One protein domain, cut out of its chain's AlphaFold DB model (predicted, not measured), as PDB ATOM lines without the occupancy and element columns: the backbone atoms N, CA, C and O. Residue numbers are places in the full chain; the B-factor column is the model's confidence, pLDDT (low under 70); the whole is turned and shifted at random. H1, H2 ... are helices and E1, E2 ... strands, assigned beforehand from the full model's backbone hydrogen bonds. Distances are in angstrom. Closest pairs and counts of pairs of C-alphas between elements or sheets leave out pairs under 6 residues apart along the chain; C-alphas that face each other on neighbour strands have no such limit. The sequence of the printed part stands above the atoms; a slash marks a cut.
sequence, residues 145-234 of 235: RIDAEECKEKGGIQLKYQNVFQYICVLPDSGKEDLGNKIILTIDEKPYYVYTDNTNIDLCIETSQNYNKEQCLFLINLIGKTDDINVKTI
ATOM      1  N   ARG A 145     -43.681 -29.423 -10.372       86.75
ATOM      2  CA  ARG A 145     -43.422 -27.982 -10.341       86.75
ATOM      3  C   ARG A 145     -44.637 -27.221  -9.824       86.75
ATOM      4  O   ARG A 145     -44.482 -26.418  -8.912       86.75
ATOM      5  N   ILE A 146     -45.813 -27.486 -10.391       85.38
ATOM      6  CA  ILE A 146     -47.064 -26.869  -9.936       85.38
ATOM      7  C   ILE A 146     -47.323 -27.263  -8.480       85.38
ATOM      8  O   ILE A 146     -47.576 -26.403  -7.648       85.38
ATOM      9  N   ASP A 147     -47.138 -28.534  -8.134       90.12
ATOM     10  CA  ASP A 147     -47.326 -29.023  -6.768       90.12
ATOM     11  C   ASP A 147     -46.397 -28.332  -5.760       90.12
ATOM     12  O   ASP A 147     -46.808 -28.035  -4.637       90.12
ATOM     13  N   ALA A 148     -45.156 -28.038  -6.160       90.88
ATOM     14  CA  ALA A 148     -44.216 -27.268  -5.351       90.88
ATOM     15  C   ALA A 148     -44.681 -25.818  -5.158       90.88
ATOM     16  O   ALA A 148     -44.617 -25.294  -4.044       90.88
ATOM     17  N   GLU A 149     -45.132 -25.175  -6.240       89.25
ATOM     18  CA  GLU A 149     -45.663 -23.808  -6.226       89.25
ATOM     19  C   GLU A 149     -46.894 -23.730  -5.307       89.25
ATOM     20  O   GLU A 149     -46.913 -22.925  -4.377       89.25
ATOM     21  N   GLU A 150     -47.853 -24.647  -5.458       88.75
ATOM     22  CA  GLU A 150     -49.045 -24.736  -4.610       88.75
ATOM     23  C   GLU A 150     -48.715 -25.027  -3.138       88.75
ATOM     24  O   GLU A 150     -49.338 -24.461  -2.238       88.75
ATOM     25  N   CYS A 151     -47.748 -25.913  -2.873       93.25
ATOM     26  CA  CYS A 151     -47.285 -26.200  -1.516       93.25
ATOM     27  C   CYS A 151     -46.711 -24.936  -0.859       93.25
ATOM     28  O   CYS A 151     -47.080 -24.582   0.261       93.25
ATOM     29  N   LYS A 152     -45.854 -24.210  -1.586       92.75
ATOM     30  CA  LYS A 152     -45.196 -22.992  -1.104       92.75
ATOM     31  C   LYS A 152     -46.177 -21.843  -0.870       92.75
ATOM     32  O   LYS A 152     -46.047 -21.129   0.119       92.75
ATOM     33  N   GLU A 153     -47.161 -21.661  -1.747       90.06
ATOM     34  CA  GLU A 153     -48.208 -20.641  -1.580       90.06
ATOM     35  C   GLU A 153     -49.033 -20.841  -0.303       90.06
ATOM     36  O   GLU A 153     -49.473 -19.869   0.307       90.06
ATOM     37  N   LYS A 154     -49.191 -22.094   0.141       90.19
ATOM     38  CA  LYS A 154     -49.822 -22.447   1.422       90.19
ATOM     39  C   LYS A 154     -48.874 -22.307   2.627       90.19
ATOM     40  O   LYS A 154     -49.213 -22.738   3.725       90.19
ATOM     41  N   GLY A 155     -47.688 -21.724   2.440       92.31
ATOM     42  CA  GLY A 155     -46.652 -21.606   3.472       92.31
ATOM     43  C   GLY A 155     -45.905 -22.912   3.756       92.31
ATOM     44  O   GLY A 155     -45.216 -23.014   4.770       92.31
ATOM     45  N   GLY A 156     -46.065 -23.912   2.889       93.81
ATOM     46  CA  GLY A 156     -45.479 -25.232   3.034       93.81
ATOM     47  C   GLY A 156     -44.033 -25.352   2.584       93.81
ATOM     48  O   GLY A 156     -43.470 -24.476   1.924       93.81
ATOM     49  N   ILE A 157     -43.464 -26.509   2.903       93.25
ATOM     50  CA  ILE A 157     -42.146 -26.954   2.462       93.25
ATOM     51  C   ILE A 157     -42.350 -28.216   1.621       93.25
ATOM     52  O   ILE A 157     -43.042 -29.143   2.036       93.25
ATOM     53  N   GLN A 158     -41.757 -28.256   0.429       93.44
ATOM     54  CA  GLN A 158     -41.723 -29.474  -0.375       93.44
ATOM     55  C   GLN A 158     -40.418 -30.220  -0.094       93.44
ATOM     56  O   GLN A 158     -39.340 -29.747  -0.452       93.44
ATOM     57  N   LEU A 159     -40.532 -31.392   0.516       93.00
ATOM     58  CA  LEU A 159     -39.437 -32.324   0.755       93.00
ATOM     59  C   LEU A 159     -39.297 -33.227  -0.471       93.00
ATOM     60  O   LEU A 159     -40.291 -33.800  -0.914       93.00
ATOM     61  N   LYS A 160     -38.095 -33.350  -1.037       92.12
ATOM     62  CA  LYS A 160     -37.837 -34.169  -2.233       92.12
ATOM     63  C   LYS A 160     -36.964 -35.361  -1.875       92.12
ATOM     64  O   LYS A 160     -36.081 -35.256  -1.035       92.12
ATOM     65  N   TYR A 161     -37.176 -36.485  -2.542       91.06
ATOM     66  CA  TYR A 161     -36.395 -37.696  -2.333       91.06
ATOM     67  C   TYR A 161     -35.884 -38.220  -3.666       91.06
ATOM     68  O   TYR A 161     -36.686 -38.534  -4.525       91.06
ATOM     69  N   GLN A 162     -34.567 -38.326  -3.851       88.44
ATOM     70  CA  GLN A 162     -33.883 -38.885  -5.038       88.44
ATOM     71  C   GLN A 162     -34.139 -38.202  -6.401       88.44
ATOM     72  O   GLN A 162     -33.194 -38.025  -7.167       88.44
ATOM     73  N   ASN A 163     -35.373 -37.841  -6.754       90.25
ATOM     74  CA  ASN A 163     -35.747 -37.201  -8.012       90.25
ATOM     75  C   ASN A 163     -36.962 -36.268  -7.848       90.25
ATOM     76  O   ASN A 163     -37.597 -36.202  -6.799       90.25
ATOM     77  N   VAL A 164     -37.296 -35.533  -8.913       88.94
ATOM     78  CA  VAL A 164     -38.344 -34.500  -8.881       88.94
ATOM     79  C   VAL A 164     -39.764 -35.040  -8.717       88.94
ATOM     80  O   VAL A 164     -40.627 -34.270  -8.325       88.94
ATOM     81  N   PHE A 165     -40.028 -36.317  -9.006       91.81
ATOM     82  CA  PHE A 165     -41.363 -36.919  -8.900       91.81
ATOM     83  C   PHE A 165     -41.629 -37.565  -7.539       91.81
ATOM     84  O   PHE A 165     -42.755 -37.954  -7.263       91.81
ATOM     85  N   GLN A 166     -40.622 -37.668  -6.677       93.88
ATOM     86  CA  GLN A 166     -40.755 -38.214  -5.333       93.88
ATOM     87  C   GLN A 166     -40.687 -37.062  -4.335       93.88
ATOM     88  O   GLN A 166     -39.609 -36.564  -4.006       93.88
ATOM     89  N   TYR A 167     -41.851 -36.602  -3.885       94.94
ATOM     90  CA  TYR A 167     -41.949 -35.449  -2.997       94.94
ATOM     91  C   TYR A 167     -43.106 -35.546  -2.013       94.94
ATOM     92  O   TYR A 167     -44.118 -36.199  -2.264       94.94
ATOM     93  N   ILE A 168     -42.945 -34.836  -0.900       95.69
ATOM     94  CA  ILE A 168     -43.911 -34.704   0.185       95.69
ATOM     95  C   ILE A 168     -44.097 -33.212   0.441       95.69
ATOM     96  O   ILE A 168     -43.120 -32.498   0.664       95.69
ATOM     97  N   CYS A 169     -45.335 -32.728   0.405       95.50
ATOM     98  CA  CYS A 169     -45.646 -31.383   0.873       95.50
ATOM     99  C   CYS A 169     -45.970 -31.439   2.361       95.50
ATOM    100  O   CYS A 169     -46.839 -32.204   2.782       95.50
ATOM    101  N   VAL A 170     -45.301 -30.608   3.152       94.62
ATOM    102  CA  VAL A 170     -45.629 -30.408   4.562       94.62
ATOM    103  C   VAL A 170     -46.094 -28.974   4.773       94.62
ATOM    104  O   VAL A 170     -45.441 -28.032   4.324       94.62
ATOM    105  N   LEU A 171     -47.240 -28.800   5.427       94.19
ATOM    106  CA  LEU A 171     -47.831 -27.493   5.712       94.19
ATOM    107  C   LEU A 171     -47.701 -27.172   7.201       94.19
ATOM    108  O   LEU A 171     -47.778 -28.095   8.012       94.19
ATOM    109  N   PRO A 172     -47.488 -25.899   7.574       92.69
ATOM    110  CA  PRO A 172     -47.418 -25.515   8.974       92.69
ATOM    111  C   PRO A 172     -48.766 -25.772   9.649       92.69
ATOM    112  O   PRO A 172     -49.821 -25.436   9.107       92.69
ATOM    113  N   ASP A 173     -48.731 -26.339  10.849       88.50
ATOM    114  CA  ASP A 173     -49.931 -26.485  11.659       88.50
ATOM    115  C   ASP A 173     -50.263 -25.152  12.343       88.50
ATOM    116  O   ASP A 173     -49.548 -24.681  13.229       88.50
ATOM    117  N   SER A 174     -51.360 -24.525  11.915       80.81
ATOM    118  CA  SER A 174     -51.879 -23.301  12.531       80.81
ATOM    119  C   SER A 174     -52.919 -23.560  13.629       80.81
ATOM    120  O   SER A 174     -53.581 -22.612  14.054       80.81
ATOM    121  N   GLY A 175     -53.155 -24.820  14.016       74.44
ATOM    122  CA  GLY A 175     -54.177 -25.232  14.985       74.44
ATOM    123  C   GLY A 175     -55.622 -25.109  14.482       74.44
ATOM    124  O   GLY A 175     -56.553 -25.093  15.282       74.44
ATOM    125  N   LYS A 176     -55.817 -24.956  13.167       73.00
ATOM    126  CA  LYS A 176     -57.139 -24.795  12.523       73.00
ATOM    127  C   LYS A 176     -57.589 -26.027  11.740       73.00
ATOM    128  O   LYS A 176     -58.738 -26.088  11.319       73.00
ATOM    129  N   GLU A 177     -56.673 -26.955  11.508       69.94
ATOM    130  CA  GLU A 177     -56.894 -28.151  10.708       69.94
ATOM    131  C   GLU A 177     -57.312 -29.309  11.613       69.94
ATOM    132  O   GLU A 177     -56.801 -29.450  12.724       69.94
ATOM    133  N   ASP A 178     -58.209 -30.167  11.127       74.25
ATOM    134  CA  ASP A 178     -58.407 -31.478  11.741       74.25
ATOM    135  C   ASP A 178     -57.200 -32.361  11.388       74.25
ATOM    136  O   ASP A 178     -56.929 -32.651  10.216       74.25
ATOM    137  N   LEU A 179     -56.429 -32.726  12.410       74.12
ATOM    138  CA  LEU A 179     -55.193 -33.494  12.275       74.12
ATOM    139  C   LEU A 179     -55.367 -34.972  12.635       74.12
ATOM    140  O   LEU A 179     -54.369 -35.685  12.660       74.12
ATOM    141  N   GLY A 180     -56.591 -35.445  12.908       69.88
ATOM    142  CA  GLY A 180     -56.833 -36.756  13.526       69.88
ATOM    143  C   GLY A 180     -56.085 -37.935  12.885       69.88
ATOM    144  O   GLY A 180     -55.563 -38.787  13.601       69.88
ATOM    145  N   ASN A 181     -55.958 -37.948  11.554       72.50
ATOM    146  CA  ASN A 181     -55.257 -39.005  10.809       72.50
ATOM    147  C   ASN A 181     -53.940 -38.552  10.163       72.50
ATOM    148  O   ASN A 181     -53.229 -39.366   9.563       72.50
ATOM    149  N   LYS A 182     -53.585 -37.271  10.294       80.38
ATOM    150  CA  LYS A 182     -52.432 -36.696   9.605       80.38
ATOM    151  C   LYS A 182     -51.132 -37.033  10.333       80.38
ATOM    152  O   LYS A 182     -51.071 -37.198  11.551       80.38
ATOM    153  N   ILE A 183     -50.053 -37.121   9.564       86.19
ATOM    154  CA  ILE A 183     -48.703 -37.255  10.112       86.19
ATOM    155  C   ILE A 183     -48.245 -35.875  10.565       86.19
ATOM    156  O   ILE A 183     -48.094 -34.993   9.724       86.19
ATOM    157  N   ILE A 184     -48.012 -35.717  11.869       87.00
ATOM    158  CA  ILE A 184     -47.492 -34.490  12.475       87.00
ATOM    159  C   ILE A 184     -45.994 -34.657  12.727       87.00
ATOM    160  O   ILE A 184     -45.535 -35.684  13.233       87.00
ATOM    161  N   LEU A 185     -45.229 -33.638  12.368       88.62
ATOM    162  CA  LEU A 185     -43.787 -33.576  12.558       88.62
ATOM    163  C   LEU A 185     -43.369 -32.149  12.900       88.62
ATOM    164  O   LEU A 185     -44.100 -31.196  12.661       88.62
ATOM    165  N   THR A 186     -42.176 -32.000  13.444       87.62
ATOM    166  CA  THR A 186     -41.593 -30.709  13.778       87.62
ATOM    167  C   THR A 186     -40.458 -30.423  12.810       87.62
ATOM    168  O   THR A 186     -39.558 -31.249  12.686       87.62
ATOM    169  N   ILE A 187     -40.481 -29.261  12.159       87.12
ATOM    170  CA  ILE A 187     -39.370 -28.732  11.358       87.12
ATOM    171  C   ILE A 187     -38.917 -27.438  12.012       87.12
ATOM    172  O   ILE A 187     -39.733 -26.534  12.192       87.12
ATOM    173  N   ASP A 188     -37.644 -27.361  12.402       85.50
ATOM    174  CA  ASP A 188     -37.063 -26.184  13.066       85.50
ATOM    175  C   ASP A 188     -37.932 -25.679  14.232       85.50
ATOM    176  O   ASP A 188     -38.273 -24.501  14.338       85.50
ATOM    177  N   GLU A 189     -38.340 -26.621  15.091       84.88
ATOM    178  CA  GLU A 189     -39.171 -26.397  16.288       84.88
ATOM    179  C   GLU A 189     -40.617 -25.941  16.023       84.88
ATOM    180  O   GLU A 189     -41.367 -25.690  16.966       84.88
ATOM    181  N   LYS A 190     -41.052 -25.905  14.760       88.75
ATOM    182  CA  LYS A 190     -42.431 -25.579  14.378       88.75
ATOM    183  C   LYS A 190     -43.194 -26.831  13.946       88.75
ATOM    184  O   LYS A 190     -42.611 -27.668  13.258       88.75
ATOM    185  N   PRO A 191     -44.476 -26.977  14.319       90.50
ATOM    186  CA  PRO A 191     -45.282 -28.120  13.916       90.50
ATOM    187  C   PRO A 191     -45.718 -28.002  12.450       90.50
ATOM    188  O   PRO A 191     -46.118 -26.937  11.978       90.50
ATOM    189  N   TYR A 192     -45.654 -29.123  11.745       93.06
ATOM    190  CA  TYR A 192     -46.086 -29.312  10.368       93.06
ATOM    191  C   TYR A 192     -46.889 -30.606  10.250       93.06
ATOM    192  O   TYR A 192     -46.705 -31.540  11.033       93.06
ATOM    193  N   TYR A 193     -47.729 -30.694   9.224       92.31
ATOM    194  CA  TYR A 193     -48.409 -31.926   8.846       92.31
ATOM    195  C   TYR A 193     -48.195 -32.263   7.371       92.31
ATOM    196  O   TYR A 193     -48.019 -31.374   6.536       92.31
ATOM    197  N   VAL A 194     -48.239 -33.553   7.033       93.25
ATOM    198  CA  VAL A 194     -48.196 -34.010   5.634       93.25
ATOM    199  C   VAL A 194     -49.495 -33.638   4.918       93.25
ATOM    200  O   VAL A 194     -50.582 -34.052   5.324       93.25
ATOM    201  N   TYR A 195     -49.382 -32.868   3.836       92.62
ATOM    202  CA  TYR A 195     -50.497 -32.476   2.984       92.62
ATOM    203  C   TYR A 195     -50.574 -33.381   1.755       92.62
ATOM    204  O   TYR A 195     -49.699 -33.366   0.885       92.62
ATOM    205  N   THR A 196     -51.633 -34.185   1.706       90.25
ATOM    206  CA  THR A 196     -51.817 -35.283   0.750       90.25
ATOM    207  C   THR A 196     -51.957 -34.802  -0.689       90.25
ATOM    208  O   THR A 196     -51.291 -35.349  -1.560       90.25
ATOM    209  N   ASP A 197     -52.726 -33.735  -0.936       87.62
ATOM    210  CA  ASP A 197     -52.994 -33.259  -2.300       87.62
ATOM    211  C   ASP A 197     -51.714 -32.926  -3.078       87.62
ATOM    212  O   ASP A 197     -51.683 -33.125  -4.287       87.62
ATOM    213  N   ASN A 198     -50.650 -32.455  -2.409       91.50
ATOM    214  CA  ASN A 198     -49.359 -32.088  -3.016       91.50
ATOM    215  C   ASN A 198     -48.210 -33.014  -2.592       91.50
ATOM    216  O   ASN A 198     -47.049 -32.602  -2.552       91.50
ATOM    217  N   THR A 199     -48.536 -34.267  -2.290       94.00
ATOM    218  CA  THR A 199     -47.583 -35.336  -1.988       94.00
ATOM    219  C   THR A 199     -47.713 -36.430  -3.045       94.00
ATOM    220  O   THR A 199     -48.819 -36.841  -3.370       94.00
ATOM    221  N   ASN A 200     -46.585 -36.907  -3.578       94.88
ATOM    222  CA  ASN A 200     -46.537 -37.987  -4.572       94.88
ATOM    223  C   ASN A 200     -45.653 -39.144  -4.096       94.88
ATOM    224  O   ASN A 200     -44.748 -39.618  -4.783       94.88
ATOM    225  N   ILE A 201     -45.877 -39.543  -2.851       94.88
ATOM    226  CA  ILE A 201     -45.251 -40.698  -2.226       94.88
ATOM    227  C   ILE A 201     -46.370 -41.442  -1.509       94.88
ATOM    228  O   ILE A 201     -46.821 -41.011  -0.452       94.88
ATOM    229  N   ASP A 202     -46.825 -42.543  -2.102       93.25
ATOM    230  CA  ASP A 202     -48.030 -43.266  -1.678       93.25
ATOM    231  C   ASP A 202     -48.039 -43.642  -0.194       93.25
ATOM    232  O   ASP A 202     -49.062 -43.515   0.472       93.25
ATOM    233  N   LEU A 203     -46.885 -44.041   0.350       94.31
ATOM    234  CA  LEU A 203     -46.742 -44.384   1.768       94.31
ATOM    235  C   LEU A 203     -47.049 -43.211   2.718       94.31
ATOM    236  O   LEU A 203     -47.318 -43.438   3.893       94.31
ATOM    237  N   CYS A 204     -47.058 -41.975   2.210       93.56
ATOM    238  CA  CYS A 204     -47.392 -40.748   2.931       93.56
ATOM    239  C   CYS A 204     -48.808 -40.213   2.633       93.56
ATOM    240  O   CYS A 204     -49.170 -39.161   3.157       93.56
ATOM    241  N   ILE A 205     -49.605 -40.888   1.797       92.31
ATOM    242  CA  ILE A 205     -50.950 -40.444   1.401       92.31
ATOM    243  C   ILE A 205     -51.988 -41.310   2.113       92.31
ATOM    244  O   ILE A 205     -52.107 -42.489   1.806       92.31
ATOM    245  N   GLU A 206     -52.769 -40.734   3.030       88.50
ATOM    246  CA  GLU A 206     -53.683 -41.484   3.916       88.50
ATOM    247  C   GLU A 206     -54.760 -42.309   3.186       88.50
ATOM    248  O   GLU A 206     -55.213 -43.331   3.691       88.50
ATOM    249  N   THR A 207     -55.154 -41.885   1.984       87.06
ATOM    250  CA  THR A 207     -56.139 -42.579   1.140       87.06
ATOM    251  C   THR A 207     -55.519 -43.661   0.249       87.06
ATOM    252  O   THR A 207     -56.253 -44.392  -0.420       87.06
ATOM    253  N   SER A 208     -54.188 -43.781   0.215       90.19
ATOM    254  CA  SER A 208     -53.493 -44.791  -0.583       90.19
ATOM    255  C   SER A 208     -53.547 -46.166   0.077       90.19
ATOM    256  O   SER A 208     -53.381 -46.304   1.286       90.19
ATOM    257  N   GLN A 209     -53.676 -47.220  -0.733       93.00
ATOM    258  CA  GLN A 209     -53.572 -48.606  -0.256       93.00
ATOM    259  C   GLN A 209     -52.180 -48.941   0.302       93.00
ATOM    260  O   GLN A 209     -52.047 -49.867   1.097       93.00
ATOM    261  N   ASN A 210     -51.155 -48.181  -0.098       94.44
ATOM    262  CA  ASN A 210     -49.778 -48.351   0.364       94.44
ATOM    263  C   ASN A 210     -49.437 -47.441   1.554       94.44
ATOM    264  O   ASN A 210     -48.267 -47.370   1.935       94.44
ATOM    265  N   TYR A 211     -50.418 -46.726   2.121       93.56
ATOM    266  CA  TYR A 211     -50.192 -45.821   3.243       93.56
ATOM    267  C   TYR A 211     -49.522 -46.545   4.414       93.56
ATOM    268  O   TYR A 211     -50.010 -47.562   4.910       93.56
ATOM    269  N   ASN A 212     -48.402 -45.998   4.882       93.12
ATOM    270  CA  ASN A 212     -47.691 -46.514   6.037       93.12
ATOM    271  C   ASN A 212     -47.043 -45.357   6.799       93.12
ATOM    272  O   ASN A 212     -45.989 -44.842   6.420       93.12
ATOM    273  N   LYS A 213     -47.676 -44.975   7.914       89.50
ATOM    274  CA  LYS A 213     -47.244 -43.857   8.763       89.50
ATOM    275  C   LYS A 213     -45.784 -43.978   9.207       89.50
ATOM    276  O   LYS A 213     -45.043 -43.003   9.122       89.50
ATOM    277  N   GLU A 214     -45.359 -45.157   9.656       90.06
ATOM    278  CA  GLU A 214     -43.999 -45.379  10.162       90.06
ATOM    279  C   GLU A 214     -42.952 -45.256   9.050       90.06
ATOM    280  O   GLU A 214     -41.938 -44.579   9.222       90.06
ATOM    281  N   GLN A 215     -43.216 -45.846   7.882       93.19
ATOM    282  CA  GLN A 215     -42.318 -45.744   6.729       93.19
ATOM    283  C   GLN A 215     -42.266 -44.318   6.172       93.19
ATOM    284  O   GLN A 215     -41.190 -43.858   5.787       93.19
ATOM    285  N   CYS A 216     -43.388 -43.594   6.177       93.44
ATOM    286  CA  CYS A 216     -43.409 -42.185   5.793       93.44
ATOM    287  C   CYS A 216     -42.556 -41.339   6.738       93.44
ATOM    288  O   CYS A 216     -41.696 -40.587   6.285       93.44
ATOM    289  N   LEU A 217     -42.720 -41.509   8.052       90.94
ATOM    290  CA  LEU A 217     -41.904 -40.815   9.048       90.94
ATOM    291  C   LEU A 217     -40.415 -41.144   8.909       90.94
ATOM    292  O   LEU A 217     -39.573 -40.248   8.989       90.94
ATOM    293  N   PHE A 218     -40.074 -42.412   8.674       91.31
ATOM    294  CA  PHE A 218     -38.697 -42.817   8.407       91.31
ATOM    295  C   PHE A 218     -38.123 -42.086   7.186       91.31
ATOM    296  O   PHE A 218     -37.020 -41.542   7.254       91.31
ATOM    297  N   LEU A 219     -38.888 -42.019   6.095       93.19
ATOM    298  CA  LEU A 219     -38.481 -41.336   4.873       93.19
ATOM    299  C   LEU A 219     -38.307 -39.826   5.077       93.19
ATOM    300  O   LEU A 219     -37.299 -39.270   4.652       93.19
ATOM    301  N   ILE A 220     -39.242 -39.161   5.759       93.00
ATOM    302  CA  ILE A 220     -39.150 -37.723   6.055       93.00
ATOM    303  C   ILE A 220     -37.890 -37.430   6.883       93.00
ATOM    304  O   ILE A 220     -37.156 -36.495   6.570       93.00
ATOM    305  N   ASN A 221     -37.585 -38.255   7.891       89.81
ATOM    306  CA  ASN A 221     -36.355 -38.121   8.677       89.81
ATOM    307  C   ASN A 221     -35.087 -38.331   7.832       89.81
ATOM    308  O   ASN A 221     -34.072 -37.673   8.069       89.81
ATOM    309  N   LEU A 222     -35.121 -39.245   6.859       90.94
ATOM    310  CA  LEU A 222     -34.009 -39.473   5.935       90.94
ATOM    311  C   LEU A 222     -33.777 -38.263   5.015       90.94
ATOM    312  O   LEU A 222     -32.630 -37.846   4.844       90.94
ATOM    313  N   ILE A 223     -34.852 -37.685   4.468       91.25
ATOM    314  CA  ILE A 223     -34.785 -36.456   3.662       91.25
ATOM    315  C   ILE A 223     -34.226 -35.314   4.514       91.25
ATOM    316  O   ILE A 223     -33.255 -34.680   4.114       91.25
ATOM    317  N   GLY A 224     -34.755 -35.121   5.727       86.94
ATOM    318  CA  GLY A 224     -34.314 -34.055   6.628       86.94
ATOM    319  C   GLY A 224     -32.815 -34.097   6.936       86.94
ATOM    320  O   GLY A 224     -32.140 -33.079   6.854       86.94
ATOM    321  N   LYS A 225     -32.252 -35.288   7.179       85.56
ATOM    322  CA  LYS A 225     -30.799 -35.457   7.375       85.56
ATOM    323  C   LYS A 225     -29.966 -35.119   6.139       85.56
ATOM    324  O   LYS A 225     -28.819 -34.713   6.285       85.56
ATOM    325  N   THR A 226     -30.506 -35.359   4.948       83.75
ATOM    326  CA  THR A 226     -29.793 -35.136   3.682       83.75
ATOM    327  C   THR A 226     -29.798 -33.658   3.301       83.75
ATOM    328  O   THR A 226     -28.792 -33.153   2.809       83.75
ATOM    329  N   ASP A 227     -30.901 -32.966   3.592       81.56
ATOM    330  CA  ASP A 227     -31.135 -31.571   3.211       81.56
ATOM    331  C   ASP A 227     -30.810 -30.566   4.339       81.56
ATOM    332  O   ASP A 227     -31.110 -29.382   4.208       81.56
ATOM    333  N   ASP A 228     -30.203 -31.025   5.442       79.31
ATOM    334  CA  ASP A 228     -29.897 -30.237   6.653       79.31
ATOM    335  C   ASP A 228     -31.137 -29.554   7.274       79.31
ATOM    336  O   ASP A 228     -31.094 -28.436   7.784       79.31
ATOM    337  N   ILE A 229     -32.278 -30.250   7.222       81.31
ATOM    338  CA  ILE A 229     -33.553 -29.832   7.810       81.31
ATOM    339  C   ILE A 229     -33.761 -30.600   9.118       81.31
ATOM    340  O   ILE A 229     -33.829 -31.835   9.132       81.31
ATOM    341  N   ASN A 230     -33.912 -29.884  10.236       77.94
ATOM    342  CA  ASN A 230     -34.089 -30.502  11.549       77.94
ATOM    343  C   ASN A 230     -35.522 -31.020  11.732       77.94
ATOM    344  O   ASN A 230     -36.392 -30.319  12.255       77.94
ATOM    345  N   VAL A 231     -35.753 -32.261  11.304       80.19
ATOM    346  CA  VAL A 231     -37.022 -32.968  11.491       80.19
ATOM    347  C   VAL A 231     -37.019 -33.718  12.825       80.19
ATOM    348  O   VAL A 231     -36.147 -34.549  13.081       80.19
ATOM    349  N   LYS A 232     -38.028 -33.472  13.666       75.88
ATOM    350  CA  LYS A 232     -38.317 -34.268  14.872       75.88
ATOM    351  C   LYS A 232     -39.739 -34.805  14.807       75.88
ATOM    352  O   LYS A 232     -40.662 -34.081  14.451       75.88
ATOM    353  N   THR A 233     -39.939 -36.062  15.171       65.50
ATOM    354  CA  THR A 233     -41.278 -36.659  15.233       65.50
ATOM    355  C   THR A 233     -41.936 -36.349  16.571       65.50
ATOM    356  O   THR A 233     -41.297 -36.482  17.616       65.50
ATOM    357  N   ILE A 234     -43.207 -35.945  16.545       61.28
ATOM    358  CA  ILE A 234     -44.024 -35.837  17.757       61.28
ATOM    359  C   ILE A 234     -44.677 -37.207  17.954       61.28
ATOM    360  O   ILE A 234     -45.440 -37.645  17.091       61.28
TER     361      ILE A 234
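This is residues 145 to 234 of the 235 residues of an uncharacterized protein of Anaeromyces robustus (UniProt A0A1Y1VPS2). A strongly twisted sheet of five strands, curled like part of a barrel, has a helix on each face: the longer H2 on one face, touching both edge strands E1 and E5, and the shorter H1 on the other, over the E1 and E2 end. A long stretch with no named element, residues 196 to 212, loops from E4 round to H2. The printed part has 90 residues, with two named helices and five named strands in the order H1 E1 E2 E3 E4 H2 E5; the class is mixed, helices and strands. The sheet's order is E1 E2 E4 E3 E5, all antiparallel. The whole is compact and rounded, with a radius of gyration of the C-alphas of 11.8 A and spans of 31 by 30 by 26 A.

E2, residues 163 to 172, is the longest strand at 23.7 A and bends by 69 degrees at residue 166. E1 is residues 157 to 161, 13.1 A; E4 is residues 190 to 195, 15.6 A; E3 is residues 184 to 187, 10.0 A; E5 is residues 231 to 233, 6.8 A. H2, residues 213 to 226, measures 20.2 A. H1, residues 145 to 153, measures 12.4 A and begins at C-alpha 145 (-43.422, -27.982, -10.341). E5 ends at C-alpha 233 (-41.278, -36.659, 15.233).

E1 and E2 form a hairpin, with N 159 and O 168 2.8 A apart. E2 and E4 are antiparallel neighbours at 127 degrees, with N 195 and O 169 2.8 A apart. E3 and E4 form a second hairpin, with N 192 and O 185 2.7 A apart. E5 and E3 are antiparallel neighbours at 149 degrees, with N 186 and O 232 2.8 A apart. H1 is on the sheet at a height over the sheet of 8.8 A, along the strands, at 14 degrees to E2 on the local plane. It is over E2 and only just over E1, on which 3 of its C-alphas fall. Its closest C-alphas to E2 are those of Cys 151 and Cys 169, 5.9 A. H2 is on the opposite face, giving three layers, helices on both faces of a sheet. H2 touches E5, closest at the C-alphas of Gly 224 and Val 231, 5.7 A, and E1, at those of Tyr 161 and Ile 223, 6.3 A. E4, H2 and E5 form a split strand-helix-strand unit, two strands of one sheet joined through a helix, with E3 between them in the sheet, and its crossover is right-handed. H1 and H2 are apart. In both helices every O i to N i+4 pair is within hydrogen-bond range.

The C-alphas of Gln 162 and Lys 176 are the two farthest apart, at 32.4 A. The printed part has no cut. The links E2 to E3, 11 residues, and E4 to H2, 17 residues, are long. The mean pLDDT of the printed part is 87.9; residues 177, 180 and 233 to 234 are under 70.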